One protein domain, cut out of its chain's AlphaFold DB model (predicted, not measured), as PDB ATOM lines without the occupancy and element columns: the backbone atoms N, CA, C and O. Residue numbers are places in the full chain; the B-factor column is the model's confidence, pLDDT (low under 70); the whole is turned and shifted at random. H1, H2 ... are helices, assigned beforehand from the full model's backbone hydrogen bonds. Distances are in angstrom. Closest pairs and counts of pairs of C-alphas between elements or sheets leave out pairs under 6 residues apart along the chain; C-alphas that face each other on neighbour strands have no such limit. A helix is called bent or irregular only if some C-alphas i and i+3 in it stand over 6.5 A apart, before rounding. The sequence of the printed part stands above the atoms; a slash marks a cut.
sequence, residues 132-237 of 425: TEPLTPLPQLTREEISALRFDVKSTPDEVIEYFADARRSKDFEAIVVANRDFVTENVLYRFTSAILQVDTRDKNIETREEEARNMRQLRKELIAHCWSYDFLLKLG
ATOM      1  N   THR A 132      82.391 135.351  77.274       67.44
ATOM      2  CA  THR A 132      83.347 135.195  76.162       67.44
ATOM      3  C   THR A 132      83.791 133.750  75.933       67.44
ATOM      4  O   THR A 132      84.542 133.490  74.997       67.44
ATOM      5  N   GLU A 133      83.334 132.823  76.775       75.94
ATOM      6  CA  GLU A 133      83.631 131.390  76.756       75.94
ATOM      7  C   GLU A 133      82.375 130.589  77.175       75.94
ATOM      8  O   GLU A 133      81.455 131.160  77.776       75.94
ATOM      9  N   PRO A 134      82.300 129.274  76.884       78.25
ATOM     10  CA  PRO A 134      81.252 128.401  77.415       78.25
ATOM     11  C   PRO A 134      81.202 128.425  78.953       78.25
ATOM     12  O   PRO A 134      82.236 128.392  79.615       78.25
ATOM     13  N   LEU A 135      79.999 128.437  79.536       79.62
ATOM     14  CA  LEU A 135      79.808 128.459  81.000       79.62
ATOM     15  C   LEU A 135      80.023 127.091  81.664       79.62
ATOM     16  O   LEU A 135      80.179 126.996  82.881       79.62
ATOM     17  N   THR A 136      79.982 126.033  80.865       82.88
ATOM     18  CA  THR A 136      80.153 124.632  81.245       82.88
ATOM     19  C   THR A 136      80.950 123.936  80.142       82.88
ATOM     20  O   THR A 136      80.915 124.393  78.993       82.88
ATOM     21  N   PRO A 137      81.602 122.795  80.423       81.62
ATOM     22  CA  PRO A 137      81.935 121.856  79.360       81.62
ATOM     23  C   PRO A 137      80.677 121.449  78.565       81.62
ATOM     24  O   PRO A 137      79.537 121.723  78.961       81.62
ATOM     25  N   LEU A 138      80.929 120.837  77.409       83.12
ATOM     26  CA  LEU A 138      79.932 120.144  76.604       83.12
ATOM     27  C   LEU A 138      80.401 118.705  76.368       83.12
ATOM     28  O   LEU A 138      81.610 118.487  76.192       83.12
ATOM     29  N   PRO A 139      79.481 117.735  76.262       87.12
ATOM     30  CA  PRO A 139      79.823 116.360  75.981       87.12
ATOM     31  C   PRO A 139      80.025 116.207  74.473       87.12
ATOM     32  O   PRO A 139      79.285 116.769  73.661       87.12
ATOM     33  N   GLN A 140      81.017 115.414  74.078       86.25
ATOM     34  CA  GLN A 140      81.124 114.979  72.688       86.25
ATOM     35  C   GLN A 140      80.149 113.821  72.490       86.25
ATOM     36  O   GLN A 140      80.396 112.729  72.993       86.25
ATOM     37  N   LEU A 141      79.038 114.083  71.800       87.88
ATOM     38  CA  LEU A 141      78.008 113.090  71.499       87.88
ATOM     39  C   LEU A 141      78.016 112.736  70.013       87.88
ATOM     40  O   LEU A 141      78.128 113.607  69.145       87.88
ATOM     41  N   THR A 142      77.839 111.454  69.731       88.94
ATOM     42  CA  THR A 142      77.524 110.929  68.401       88.94
ATOM     43  C   THR A 142      76.061 111.195  68.028       88.94
ATOM     44  O   THR A 142      75.216 111.528  68.866       88.94
ATOM     45  N   ARG A 143      75.743 111.026  66.741       85.19
ATOM     46  CA  ARG A 143      74.382 111.166  66.198       85.19
ATOM     47  C   ARG A 143      73.420 110.152  66.831       85.19
ATOM     48  O   ARG A 143      72.267 110.464  67.133       85.19
ATOM     49  N   GLU A 144      73.923 108.947  67.063       88.50
ATOM     50  CA  GLU A 144      73.231 107.817  67.667       88.50
ATOM     51  C   GLU A 144      72.934 108.069  69.153       88.50
ATOM     52  O   GLU A 144      71.811 107.830  69.597       88.50
ATOM     53  N   GLU A 145      73.891 108.619  69.908       91.44
ATOM     54  CA  GLU A 145      73.698 109.013  71.313       91.44
ATOM     55  C   GLU A 145      72.685 110.153  71.453       91.44
ATOM     56  O   GLU A 145      71.783 110.062  72.283       91.44
ATOM     57  N   ILE A 146      72.761 111.189  70.604       89.38
ATOM     58  CA  ILE A 146      71.749 112.259  70.570       89.38
ATOM     59  C   ILE A 146      70.363 111.659  70.320       89.38
ATOM     60  O   ILE A 146      69.422 111.956  71.053       89.38
ATOM     61  N   SER A 147      70.238 110.779  69.325       87.75
ATOM     62  CA  SER A 147      68.967 110.138  68.967       87.75
ATOM     63  C   SER A 147      68.397 109.271  70.097       87.75
ATOM     64  O   SER A 147      67.185 109.256  70.300       87.75
ATOM     65  N   ALA A 148      69.252 108.578  70.856       91.31
ATOM     66  CA  ALA A 148      68.852 107.733  71.982       91.31
ATOM     67  C   ALA A 148      68.395 108.520  73.228       91.31
ATOM     68  O   ALA A 148      67.691 107.965  74.069       91.31
ATOM     69  N   LEU A 149      68.790 109.793  73.352       93.19
ATOM     70  CA  LEU A 149      68.476 110.662  74.494       93.19
ATOM     71  C   LEU A 149      67.282 111.603  74.253       93.19
ATOM     72  O   LEU A 149      66.939 112.383  75.145       93.19
ATOM     73  N   ARG A 150      66.656 111.571  73.069       91.94
ATOM     74  CA  ARG A 150      65.558 112.484  72.722       91.94
ATOM     75  C   ARG A 150      64.244 112.178  73.439       91.94
ATOM     76  O   ARG A 150      63.832 111.027  73.569       91.94
ATOM     77  N   PHE A 151      63.558 113.243  73.835       92.88
ATOM     78  CA  PHE A 151      62.169 113.229  74.283       92.88
ATOM     79  C   PHE A 151      61.213 113.082  73.085       92.88
ATOM     80  O   PHE A 151      61.597 113.284  71.930       92.88
ATOM     81  N   ASP A 152      59.948 112.747  73.349       89.88
ATOM     82  CA  ASP A 152      58.913 112.748  72.309       89.88
ATOM     83  C   ASP A 152      58.683 114.188  71.814       89.88
ATOM     84  O   ASP A 152      58.474 115.114  72.595       89.88
ATOM     85  N   VAL A 153      58.674 114.396  70.495       85.75
ATOM     86  CA  VAL A 153      58.401 115.700  69.856       85.75
ATOM     87  C   VAL A 153      57.041 116.285  70.280       85.75
ATOM     88  O   VAL A 153      56.834 117.505  70.204       85.75
ATOM     89  N   LYS A 154      56.120 115.429  70.740       88.56
ATOM     90  CA  LYS A 154      54.787 115.772  71.254       88.56
ATOM     91  C   LYS A 154      54.744 116.101  72.747       88.56
ATOM     92  O   LYS A 154      53.676 116.490  73.216       88.56
ATOM     93  N   SER A 155      55.854 115.978  73.479       89.56
ATOM     94  CA  SER A 155      55.907 116.308  74.905       89.56
ATOM     95  C   SER A 155      55.474 117.749  75.166       89.56
ATOM     96  O   SER A 155      55.940 118.704  74.535       89.56
ATOM     97  N   THR A 156      54.567 117.903  76.121       88.25
ATOM     98  CA  THR A 156      54.091 119.197  76.603       88.25
ATOM     99  C   THR A 156      55.196 119.938  77.366       88.25
ATOM    100  O   THR A 156      56.131 119.314  77.872       88.25
ATOM    101  N   PRO A 157      55.105 121.275  77.515       87.69
ATOM    102  CA  PRO A 157      56.082 122.034  78.293       87.69
ATOM    103  C   PRO A 157      56.249 121.547  79.737       87.69
ATOM    104  O   PRO A 157      57.344 121.660  80.278       87.69
ATOM    105  N   ASP A 158      55.187 121.015  80.344       87.75
ATOM    106  CA  ASP A 158      55.214 120.534  81.725       87.75
ATOM    107  C   ASP A 158      55.900 119.147  81.809       87.75
ATOM    108  O   ASP A 158      56.780 118.964  82.648       87.75
ATOM    109  N   GLU A 159      55.640 118.225  80.868       92.38
ATOM    110  CA  GLU A 159      56.376 116.946  80.748       92.38
ATOM    111  C   GLU A 159      57.876 117.158  80.472       92.38
ATOM    112  O   GLU A 159      58.717 116.496  81.071       92.38
ATOM    113  N   VAL A 160      58.236 118.128  79.622       92.38
ATOM    114  CA  VAL A 160      59.640 118.507  79.366       92.38
ATOM    115  C   VAL A 160      60.337 118.986  80.646       92.38
ATOM    116  O   VAL A 160      61.505 118.667  80.875       92.38
ATOM    117  N   ILE A 161      59.636 119.744  81.497       91.50
ATOM    118  CA  ILE A 161      60.166 120.193  82.793       91.50
ATOM    119  C   ILE A 161      60.388 118.999  83.728       91.50
ATOM    120  O   ILE A 161      61.430 118.940  84.385       91.50
ATOM    121  N   GLU A 162      59.454 118.046  83.768       91.88
ATOM    122  CA  GLU A 162      59.587 116.814  84.553       91.88
ATOM    123  C   GLU A 162      60.759 115.950  84.059       91.88
ATOM    124  O   GLU A 162      61.605 115.565  84.867       91.88
ATOM    125  N   TYR A 163      60.906 115.744  82.745       94.44
ATOM    126  CA  TYR A 163      62.036 114.998  82.179       94.44
ATOM    127  C   TYR A 163      63.389 115.634  82.507       94.44
ATOM    128  O   TYR A 163      64.309 114.921  82.908       94.44
ATOM    129  N   PHE A 164      63.529 116.962  82.417       94.94
ATOM    130  CA  PHE A 164      64.765 117.625  82.852       94.94
ATOM    131  C   PHE A 164      64.979 117.539  84.372       94.94
ATOM    132  O   PHE A 164      66.126 117.448  84.813       94.94
ATOM    133  N   ALA A 165      63.918 117.532  85.184       91.69
ATOM    134  CA  ALA A 165      64.020 117.400  86.638       91.69
ATOM    135  C   ALA A 165      64.445 115.997  87.098       91.69
ATOM    136  O   ALA A 165      65.215 115.880  88.059       91.69
ATOM    137  N   ASP A 166      63.997 114.954  86.401       92.38
ATOM    138  CA  ASP A 166      64.447 113.579  86.618       92.38
ATOM    139  C   ASP A 166      65.864 113.367  86.067       92.38
ATOM    140  O   ASP A 166      66.729 112.846  86.781       92.38
ATOM    141  N   ALA A 167      66.150 113.859  84.856       92.56
ATOM    142  CA  ALA A 167      67.477 113.802  84.237       92.56
ATOM    143  C   ALA A 167      68.561 114.469  85.095       92.56
ATOM    144  O   ALA A 167      69.674 113.962  85.163       92.56
ATOM    145  N   ARG A 168      68.236 115.547  85.824       91.44
ATOM    146  CA  ARG A 168      69.154 116.238  86.753       91.44
ATOM    147  C   ARG A 168      69.775 115.319  87.817       91.44
ATOM    148  O   ARG A 168      70.786 115.663  88.422       91.44
ATOM    149  N   ARG A 169      69.155 114.167  88.096       87.06
ATOM    150  CA  ARG A 169      69.642 113.174  89.070       87.06
ATOM    151  C   ARG A 169      70.560 112.118  88.444       87.06
ATOM    152  O   ARG A 169      71.137 111.322  89.186       87.06
ATOM    153  N   SER A 170      70.670 112.072  87.116       88.94
ATOM    154  CA  SER A 170      71.561 111.163  86.392       88.94
ATOM    155  C   SER A 170      72.930 111.803  86.140       88.94
ATOM    156  O   SER A 170      73.135 113.000  86.344       88.94
ATOM    157  N   LYS A 171      73.893 110.993  85.688       87.38
ATOM    158  CA  LYS A 171      75.201 111.488  85.222       87.38
ATOM    159  C   LYS A 171      75.135 112.083  83.812       87.38
ATOM    160  O   LYS A 171      76.066 112.759  83.396       87.38
ATOM    161  N   ASP A 172      74.029 111.846  83.115       89.69
ATOM    162  CA  ASP A 172      73.847 112.129  81.695       89.69
ATOM    163  C   ASP A 172      73.053 113.426  81.473       89.69
ATOM    164  O   ASP A 172      72.707 113.747  80.339       89.69
ATOM    165  N   PHE A 173      72.758 114.186  82.540       92.12
ATOM    166  CA  PHE A 173      71.974 115.426  82.491       92.12
ATOM    167  C   PHE A 173      72.456 116.389  81.400       92.12
ATOM    168  O   PHE A 173      71.659 116.849  80.588       92.12
ATOM    169  N   GLU A 174      73.764 116.645  81.340       91.31
ATOM    170  CA  GLU A 174      74.385 117.514  80.338       91.31
ATOM    171  C   GLU A 174      74.136 117.006  78.905       91.31
ATOM    172  O   GLU A 174      73.737 117.776  78.030       91.31
ATOM    173  N   ALA A 175      74.283 115.698  78.677       93.19
ATOM    174  CA  ALA A 175      74.026 115.074  77.381       93.19
ATOM    175  C   ALA A 175      72.538 115.127  76.995       93.19
ATOM    176  O   ALA A 175      72.209 115.404  75.843       93.19
ATOM    177  N   ILE A 176      71.637 114.937  77.963       95.06
ATOM    178  CA  ILE A 176      70.183 115.046  77.782       95.06
ATOM    179  C   ILE A 176      69.781 116.489  77.442       95.06
ATOM    180  O   ILE A 176      68.954 116.690  76.552       95.06
ATOM    181  N   VAL A 177      70.375 117.502  78.088       94.00
ATOM    182  CA  VAL A 177      70.132 118.919  77.757       94.00
ATOM    183  C   VAL A 177      70.624 119.261  76.352       94.00
ATOM    184  O   VAL A 177      69.918 119.949  75.619       94.00
ATOM    185  N   VAL A 178      71.791 118.754  75.948       91.50
ATOM    186  CA  VAL A 178      72.323 118.949  74.590       91.50
ATOM    187  C   VAL A 178      71.450 118.258  73.535       91.50
ATOM    188  O   VAL A 178      71.109 118.878  72.530       91.50
ATOM    189  N   ALA A 179      71.032 117.011  73.771       92.88
ATOM    190  CA  ALA A 179      70.204 116.245  72.837       92.88
ATOM    191  C   ALA A 179      68.782 116.811  72.649       92.88
ATOM    192  O   ALA A 179      68.178 116.584  71.601       92.88
ATOM    193  N   ASN A 180      68.276 117.556  73.641       94.44
ATOM    194  CA  ASN A 180      66.925 118.133  73.692       94.44
ATOM    195  C   ASN A 180      66.937 119.672  73.761       94.44
ATOM    196  O   ASN A 180      66.014 120.292  74.302       94.44
ATOM    197  N   ARG A 181      67.997 120.316  73.249       92.56
ATOM    198  CA  ARG A 181      68.151 121.781  73.271       92.56
ATOM    199  C   ARG A 181      66.965 122.494  72.618       92.56
ATOM    200  O   ARG A 181      66.581 123.567  73.085       92.56
ATOM    201  N   ASP A 182      66.374 121.912  71.581       91.06
ATOM    202  CA  ASP A 182      65.203 122.425  70.867       91.06
ATOM    203  C   ASP A 182      63.944 122.549  71.737       91.06
ATOM    204  O   ASP A 182      63.135 123.452  71.511       91.06
ATOM    205  N   PHE A 183      63.797 121.711  72.767       91.00
ATOM    206  CA  PHE A 183      62.701 121.821  73.732       91.00
ATOM    207  C   PHE A 183      62.886 122.982  74.719       91.00
ATOM    208  O   PHE A 183      61.893 123.486  75.254       91.00
ATOM    209  N   VAL A 184      64.117 123.466  74.943       90.56
ATOM    210  CA  VAL A 184      64.415 124.596  75.848       90.56
ATOM    211  C   VAL A 184      64.078 125.933  75.172       90.56
ATOM    212  O   VAL A 184      64.926 126.761  74.830       90.56
ATOM    213  N   THR A 185      62.780 126.109  74.954       87.94
ATOM    214  CA  THR A 185      62.144 127.266  74.324       87.94
ATOM    215  C   THR A 185      61.817 128.357  75.339       87.94
ATOM    216  O   THR A 185      61.747 128.127  76.550       87.94
ATOM    217  N   GLU A 186      61.498 129.551  74.836       83.75
ATOM    218  CA  GLU A 186      60.880 130.628  75.623       83.75
ATOM    219  C   GLU A 186      59.660 130.157  76.433       83.75
ATOM    220  O   GLU A 186      59.537 130.474  77.616       83.75
ATOM    221  N   ASN A 187      58.797 129.342  75.817       84.06
ATOM    222  CA  ASN A 187      57.588 128.808  76.439       84.06
ATOM    223  C   ASN A 187      57.913 127.900  77.632       84.06
ATOM    224  O   ASN A 187      57.287 128.031  78.685       84.06
ATOM    225  N   VAL A 188      58.905 127.013  77.493       88.31
ATOM    226  CA  VAL A 188      59.357 126.136  78.586       88.31
ATOM    227  C   VAL A 188      59.995 126.956  79.702       88.31
ATOM    228  O   VAL A 188      59.624 126.782  80.858       88.31
ATOM    229  N   LEU A 189      60.865 127.925  79.396       88.62
ATOM    230  CA  LEU A 189      61.474 128.788  80.419       88.62
ATOM    231  C   LEU A 189      60.445 129.675  81.144       88.62
ATOM    232  O   LEU A 189      60.588 129.927  82.348       88.62
ATOM    233  N   TYR A 190      59.393 130.124  80.452       86.75
ATOM    234  CA  TYR A 190      58.258 130.829  81.053       86.75
ATOM    235  C   TYR A 190      57.447 129.907  81.974       86.75
ATOM    236  O   TYR A 190      57.209 130.260  83.131       86.75
ATOM    237  N   ARG A 191      57.098 128.697  81.515       86.69
ATOM    238  CA  ARG A 191      56.409 127.667  82.318       86.69
ATOM    239  C   ARG A 191      57.207 127.293  83.565       86.69
ATOM    240  O   ARG A 191      56.649 127.310  84.659       86.69
ATOM    241  N   PHE A 192      58.521 127.117  83.433       87.56
ATOM    242  CA  PHE A 192      59.444 126.894  84.549       87.56
ATOM    243  C   PHE A 192      59.361 128.017  85.593       87.56
ATOM    244  O   PHE A 192      59.293 127.772  86.796       87.56
ATOM    245  N   THR A 193      59.339 129.267  85.127       89.31
ATOM    246  CA  THR A 193      59.256 130.455  85.989       89.31
ATOM    247  C   THR A 193      57.892 130.541  86.686       89.31
ATOM    248  O   THR A 193      57.836 130.805  87.884       89.31
ATOM    249  N   SER A 194      56.801 130.242  85.973       86.44
ATOM    250  CA  SER A 194      55.447 130.142  86.539       86.44
ATOM    251  C   SER A 194      55.356 129.057  87.616       86.44
ATOM    252  O   SER A 194      54.824 129.310  88.694       86.44
ATOM    253  N   ALA A 195      55.940 127.879  87.382       86.62
ATOM    254  CA  ALA A 195      55.945 126.783  88.348       86.62
ATOM    255  C   ALA A 195      56.727 127.134  89.631       86.62
ATOM    256  O   ALA A 195      56.233 126.877  90.727       86.62
ATOM    257  N   ILE A 196      57.882 127.810  89.516       88.81
ATOM    258  CA  ILE A 196      58.626 128.354  90.672       88.81
ATOM    259  C   ILE A 196      57.738 129.305  91.493       88.81
ATOM    260  O   ILE A 196      57.618 129.136  92.706       88.81
ATOM    261  N   LEU A 197      57.072 130.264  90.838       86.62
ATOM    262  CA  LEU A 197      56.188 131.223  91.512       86.62
ATOM    263  C   LEU A 197      54.979 130.541  92.165       86.62
ATOM    264  O   LEU A 197      54.594 130.910  93.272       86.62
ATOM    265  N   GLN A 198      54.406 129.519  91.524       85.75
ATOM    266  CA  GLN A 198      53.331 128.724  92.116       85.75
ATOM    267  C   GLN A 198      53.795 128.011  93.385       85.75
ATOM    268  O   GLN A 198      53.049 128.014  94.364       85.75
ATOM    269  N   VAL A 199      55.006 127.437  93.400       86.06
ATOM    270  CA  VAL A 199      55.601 126.860  94.617       86.06
ATOM    271  C   VAL A 199      55.729 127.930  95.697       86.06
ATOM    272  O   VAL A 199      55.168 127.737  96.774       86.06
ATOM    273  N   ASP A 200      56.363 129.070  95.401       81.81
ATOM    274  CA  ASP A 200      56.557 130.186  96.345       81.81
ATOM    275  C   ASP A 200      55.246 130.672  96.996       81.81
ATOM    276  O   ASP A 200      55.248 131.094  98.154       81.81
ATOM    277  N   THR A 201      54.116 130.584  96.285       82.06
ATOM    278  CA  THR A 201      52.791 131.012  96.774       82.06
ATOM    279  C   THR A 201      51.967 129.938  97.496       82.06
ATOM    280  O   THR A 201      50.855 130.231  97.925       82.06
ATOM    281  N   ARG A 202      52.453 128.698  97.655       82.44
ATOM    282  CA  ARG A 202      51.708 127.643  98.378       82.44
ATOM    283  C   ARG A 202      51.627 127.936  99.883       82.44
ATOM    284  O   ARG A 202      52.650 128.203 100.513       82.44
ATOM    285  N   ASP A 203      50.457 127.699 100.480       67.56
ATOM    286  CA  ASP A 203      50.215 127.699 101.940       67.56
ATOM    287  C   ASP A 203      50.729 126.418 102.647       67.56
ATOM    288  O   ASP A 203      50.150 125.932 103.619       67.56
ATOM    289  N   LYS A 204      51.803 125.810 102.129       70.44
ATOM    290  CA  LYS A 204      52.464 124.634 102.727       70.44
ATOM    291  C   LYS A 204      53.584 125.072 103.681       70.44
ATOM    292  O   LYS A 204      53.939 126.247 103.718       70.44
ATOM    293  N   ASN A 205      54.152 124.124 104.437       75.25
ATOM    294  CA  ASN A 205      55.261 124.383 105.364       75.25
ATOM    295  C   ASN A 205      56.387 125.186 104.672       75.25
ATOM    296  O   ASN A 205      56.930 124.749 103.654       75.25
ATOM    297  N   ILE A 206      56.711 126.351 105.243       75.94
ATOM    298  CA  ILE A 206      57.586 127.379 104.663       75.94
ATOM    299  C   ILE A 206      58.946 126.795 104.270       75.94
ATOM    300  O   ILE A 206      59.392 127.019 103.148       75.94
ATOM    301  N   GLU A 207      59.557 125.984 105.137       74.25
ATOM    302  CA  GLU A 207      60.870 125.372 104.891       74.25
ATOM    303  C   GLU A 207      60.852 124.485 103.638       74.25
ATOM    304  O   GLU A 207      61.641 124.685 102.714       74.25
ATOM    305  N   THR A 208      59.879 123.568 103.553       80.25
ATOM    306  CA  THR A 208      59.732 122.660 102.400       80.25
ATOM    307  C   THR A 208      59.453 123.407 101.096       80.25
ATOM    308  O   THR A 208      59.910 122.996 100.032       80.25
ATOM    309  N   ARG A 209      58.731 124.530 101.174       84.12
ATOM    310  CA  ARG A 209      58.396 125.382 100.031       84.12
ATOM    311  C   ARG A 209      59.614 126.143  99.515       84.12
ATOM    312  O   ARG A 209      59.841 126.194  98.309       84.12
ATOM    313  N   GLU A 210      60.397 126.731 100.417       85.00
ATOM    314  CA  GLU A 210      61.627 127.435 100.055       85.00
ATOM    315  C   GLU A 210      62.676 126.486  99.476       85.00
ATOM    316  O   GLU A 210      63.368 126.857  98.528       85.00
ATOM    317  N   GLU A 211      62.772 125.262  99.998       87.31
ATOM    318  CA  GLU A 211      63.633 124.216  99.449       87.31
ATOM    319  C   GLU A 211      63.176 123.765  98.050       87.31
ATOM    320  O   GLU A 211      63.988 123.766  97.122       87.31
ATOM    321  N   GLU A 212      61.885 123.461  97.859       86.94
ATOM    322  CA  GLU A 212      61.303 123.111  96.551       86.94
ATOM    323  C   GLU A 212      61.578 124.223  95.516       86.94
ATOM    324  O   GLU A 212      62.162 123.968  94.458       86.94
ATOM    325  N   ALA A 213      61.277 125.482  95.852       87.75
ATOM    326  CA  ALA A 213      61.510 126.621  94.965       87.75
ATOM    327  C   ALA A 213      63.005 126.881  94.699       87.75
ATOM    328  O   ALA A 213      63.385 127.223  93.577       87.75
ATOM    329  N   ARG A 214      63.887 126.716  95.695       89.94
ATOM    330  CA  ARG A 214      65.350 126.834  95.524       89.94
ATOM    331  C   ARG A 214      65.881 125.759  94.576       89.94
ATOM    332  O   ARG A 214      66.646 126.088  93.671       89.94
ATOM    333  N   ASN A 215      65.426 124.517  94.726       90.19
ATOM    334  CA  ASN A 215      65.800 123.406  93.852       90.19
ATOM    335  C   ASN A 215      65.352 123.640  92.402       90.19
ATOM    336  O   ASN A 215      66.145 123.426  91.484       90.19
ATOM    337  N   MET A 216      64.137 124.155  92.188       91.62
ATOM    338  CA  MET A 216      63.652 124.518  90.851       91.62
ATOM    339  C   MET A 216      64.422 125.695  90.233       91.62
ATOM    340  O   MET A 216      64.803 125.627  89.064       91.62
ATOM    341  N   ARG A 217      64.709 126.761  90.996       92.25
ATOM    342  CA  ARG A 217      65.535 127.890  90.516       92.25
ATOM    343  C   ARG A 217      66.931 127.433  90.097       92.25
ATOM    344  O   ARG A 217      67.434 127.891  89.072       92.25
ATOM    345  N   GLN A 218      67.537 126.529  90.864       92.94
ATOM    346  CA  GLN A 218      68.864 126.002  90.569       92.94
ATOM    347  C   GLN A 218      68.860 125.101  89.319       92.94
ATOM    348  O   GLN A 218      69.706 125.296  88.453       92.94
ATOM    349  N   LEU A 219      67.868 124.214  89.150       93.12
ATOM    350  CA  LEU A 219      67.687 123.451  87.903       93.12
ATOM    351  C   LEU A 219      67.506 124.376  86.689       93.12
ATOM    352  O   LEU A 219      68.180 124.205  85.679       93.12
ATOM    353  N   ARG A 220      66.667 125.416  86.793       92.50
ATOM    354  CA  ARG A 220      66.507 126.414  85.722       92.50
ATOM    355  C   ARG A 220      67.831 127.112  85.383       92.50
ATOM    356  O   ARG A 220      68.078 127.394  84.213       92.50
ATOM    357  N   LYS A 221      68.675 127.402  86.380       91.69
ATOM    358  CA  LYS A 221      70.005 128.005  86.181       91.69
ATOM    359  C   LYS A 221      70.961 127.048  85.463       91.69
ATOM    360  O   LYS A 221      71.626 127.472  84.525       91.69
ATOM    361  N   GLU A 222      71.009 125.785  85.875       91.44
ATOM    362  CA  GLU A 222      71.841 124.741  85.256       91.44
ATOM    363  C   GLU A 222      71.419 124.475  83.804       91.44
ATOM    364  O   GLU A 222      72.260 124.498  82.908       91.44
ATOM    365  N   LEU A 223      70.112 124.341  83.548       91.94
ATOM    366  CA  LEU A 223      69.548 124.185  82.204       91.94
ATOM    367  C   LEU A 223      69.963 125.340  81.276       91.94
ATOM    368  O   LEU A 223      70.458 125.107  80.178       91.94
ATOM    369  N   ILE A 224      69.821 126.589  81.740       90.81
ATOM    370  CA  ILE A 224      70.233 127.778  80.978       90.81
ATOM    371  C   ILE A 224      71.749 127.799  80.738       90.81
ATOM    372  O   ILE A 224      72.166 128.160  79.642       90.81
ATOM    373  N   ALA A 225      72.569 127.406  81.718       90.12
ATOM    374  CA  ALA A 225      74.024 127.385  81.572       90.12
ATOM    375  C   ALA A 225      74.482 126.387  80.493       90.12
ATOM    376  O   ALA A 225      75.269 126.760  79.626       90.12
ATOM    377  N   HIS A 226      73.937 125.167  80.483       91.12
ATOM    378  CA  HIS A 226      74.246 124.174  79.448       91.12
ATOM    379  C   HIS A 226      73.746 124.599  78.059       91.12
ATOM    380  O   HIS A 226      74.489 124.482  77.082       91.12
ATOM    381  N   CYS A 227      72.530 125.154  77.952       91.44
ATOM    382  CA  CYS A 227      72.045 125.714  76.688       91.44
ATOM    383  C   CYS A 227      72.940 126.855  76.191       91.44
ATOM    384  O   CYS A 227      73.265 126.898  75.010       91.44
ATOM    385  N   TRP A 228      73.392 127.738  77.085       89.25
ATOM    386  CA  TRP A 228      74.302 128.821  76.729       89.25
ATOM    387  C   TRP A 228      75.638 128.308  76.187       89.25
ATOM    388  O   TRP A 228      76.085 128.760  75.135       89.25
ATOM    389  N   SER A 229      76.254 127.337  76.867       90.38
ATOM    390  CA  SER A 229      77.490 126.693  76.409       90.38
ATOM    391  C   SER A 229      77.333 126.079  75.017       90.38
ATOM    392  O   SER A 229      78.215 126.246  74.179       90.38
ATOM    393  N   TYR A 230      76.200 125.421  74.752       90.62
ATOM    394  CA  TYR A 230      75.885 124.828  73.449       90.62
ATOM    395  C   TYR A 230      75.698 125.892  72.352       90.62
ATOM    396  O   TYR A 230      76.251 125.774  71.257       90.62
ATOM    397  N   ASP A 231      74.976 126.970  72.657       91.25
ATOM    398  CA  ASP A 231      74.670 128.052  71.713       91.25
ATOM    399  C   ASP A 231      75.879 128.971  71.427       91.25
ATOM    400  O   ASP A 231      75.926 129.652  70.395       91.25
ATOM    401  N   PHE A 232      76.877 128.984  72.320       88.88
ATOM    402  CA  PHE A 232      78.039 129.876  72.282       88.88
ATOM    403  C   PHE A 232      78.802 129.843  70.947       88.88
ATOM    404  O   PHE A 232      79.144 130.897  70.401       88.88
ATOM    405  N   LEU A 233      79.044 128.651  70.385       88.62
ATOM    406  CA  LEU A 233      79.806 128.508  69.137       88.62
ATOM    407  C   LEU A 233      79.104 129.169  67.946       88.62
ATOM    408  O   LEU A 233      79.770 129.815  67.133       88.62
ATOM    409  N   LEU A 234      77.772 129.066  67.870       91.38
ATOM    410  CA  LEU A 234      76.997 129.740  66.831       91.38
ATOM    411  C   LEU A 234      77.007 131.255  67.043       91.38
ATOM    412  O   LEU A 234      77.214 131.992  66.083       91.38
ATOM    413  N   LYS A 235      76.864 131.742  68.284       90.31
ATOM    414  CA  LYS A 235      76.947 133.186  68.568       90.31
ATOM    415  C   LYS A 235      78.292 133.780  68.137       90.31
ATOM    416  O   LYS A 235      78.315 134.822  67.480       90.31
ATOM    417  N   LEU A 236      79.400 133.106  68.447       89.62
ATOM    418  CA  LEU A 236      80.738 133.526  68.021       89.62
ATOM    419  C   LEU A 236      80.906 133.458  66.491       89.62
ATOM    420  O   LEU A 236      81.563 134.316  65.896       89.62
ATOM    421  N   GLY A 237      80.313 132.450  65.844       91.62
ATOM    422  CA  GLY A 237      80.256 132.336  64.385       91.62
ATOM    423  C   GLY A 237      79.500 133.499  63.738       91.62
ATOM    424  O   GLY A 237      80.004 134.102  62.788       91.62
TER     425      GLY A 237
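What this domain is: This is residues 132 to 237 of the 425 residues of an uncharacterized protein of Gracilariopsis chorda (UniProt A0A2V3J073). A long helical hairpin, H4 folded back along H5, is packed over one face by a cluster of three short helices, with H2 crossing under the hairpin, H3 against the later half of H5 and H1 beyond H3, away from the hairpin. H5 runs along the longest axis, and at the hairpin's turn residues 202 to 207 stick out free. The printed part has 106 residues with five named helices, H1 to H5 in order along the chain, and no named strand; its class is all helix. It is compact, with a radius of gyration of the C-alphas of 14.8 A and spans of 46 by 33 by 25 A.

Where its parts are: Residues 132 to 142 come before the first named helix. H1 is residues 143 to 148, beginning at C-alpha 143, (74.382, 111.166, 66.198). H2 is residues 157 to 167, 15.3 A from first to last C-alpha, and H3 is residues 173 to 179. H4, residues 186 to 200, is 21.2 A long and begins at C-alpha 186, (60.880, 130.628, 75.623). H5, residues 206 to 237, is 46.5 A long and ends at C-alpha 237, (80.256, 132.336, 64.385). H5 has a kink of 40 degrees near residue 231 and is irregular, but only just: C-alphas 230 and 233 are 6.9 A apart.

How they stand to each other: H3 is the hub, the helix that touches most others, namely H1, H2 and H5. H1 touches it at a steep tilt of 62 degrees, opposite ways, the closest C-alphas being those of Ile 146 and Ala 179, 4.8 A apart. H2 touches it at a steep tilt of 46 degrees, opposite ways, closest at the C-alphas of Ala 167 and Phe 173, 5.1 A. H5 touches H3 with residues 223 to 230 alone, at a steep tilt of 44 degrees, the same way; the closest C-alphas, of Glu 174 and His 226, are 6.7 A apart. H4 touches H2 with residues 187 to 192 alone, about perpendicular at 76 degrees, closest at the C-alphas of Pro 157 and Val 188, 5.3 A. H4 and H5 form a helical hairpin at a shallow tilt of 18 degrees, opposite ways; H5 touches H4 with residues 209 to 220 alone, and the closest C-alphas are those of Ile 196 and Ala 213, 5.5 A. The helix packing is mostly crossed, with 1 of 5 touching pairs at a shallow tilt. H2 and H5 are close but not clearly touching, while H1 is apart from H4 and H5. In H1, H2, H3 and H4 every O i to N i+4 pair is within hydrogen-bond range; in H5 26 of 28 are.

The domain as a whole: The C-alphas of Asn 205 and Gly 237, the two farthest apart, are 48.7 A from each other. The printed part has no cut. The links H2 to H3 and H4 to H5 are tight, and H1 to H2 and H3 to H4 are short. The mean pLDDT of the printed part is 88.0, and residues 132 and 203 are under 70.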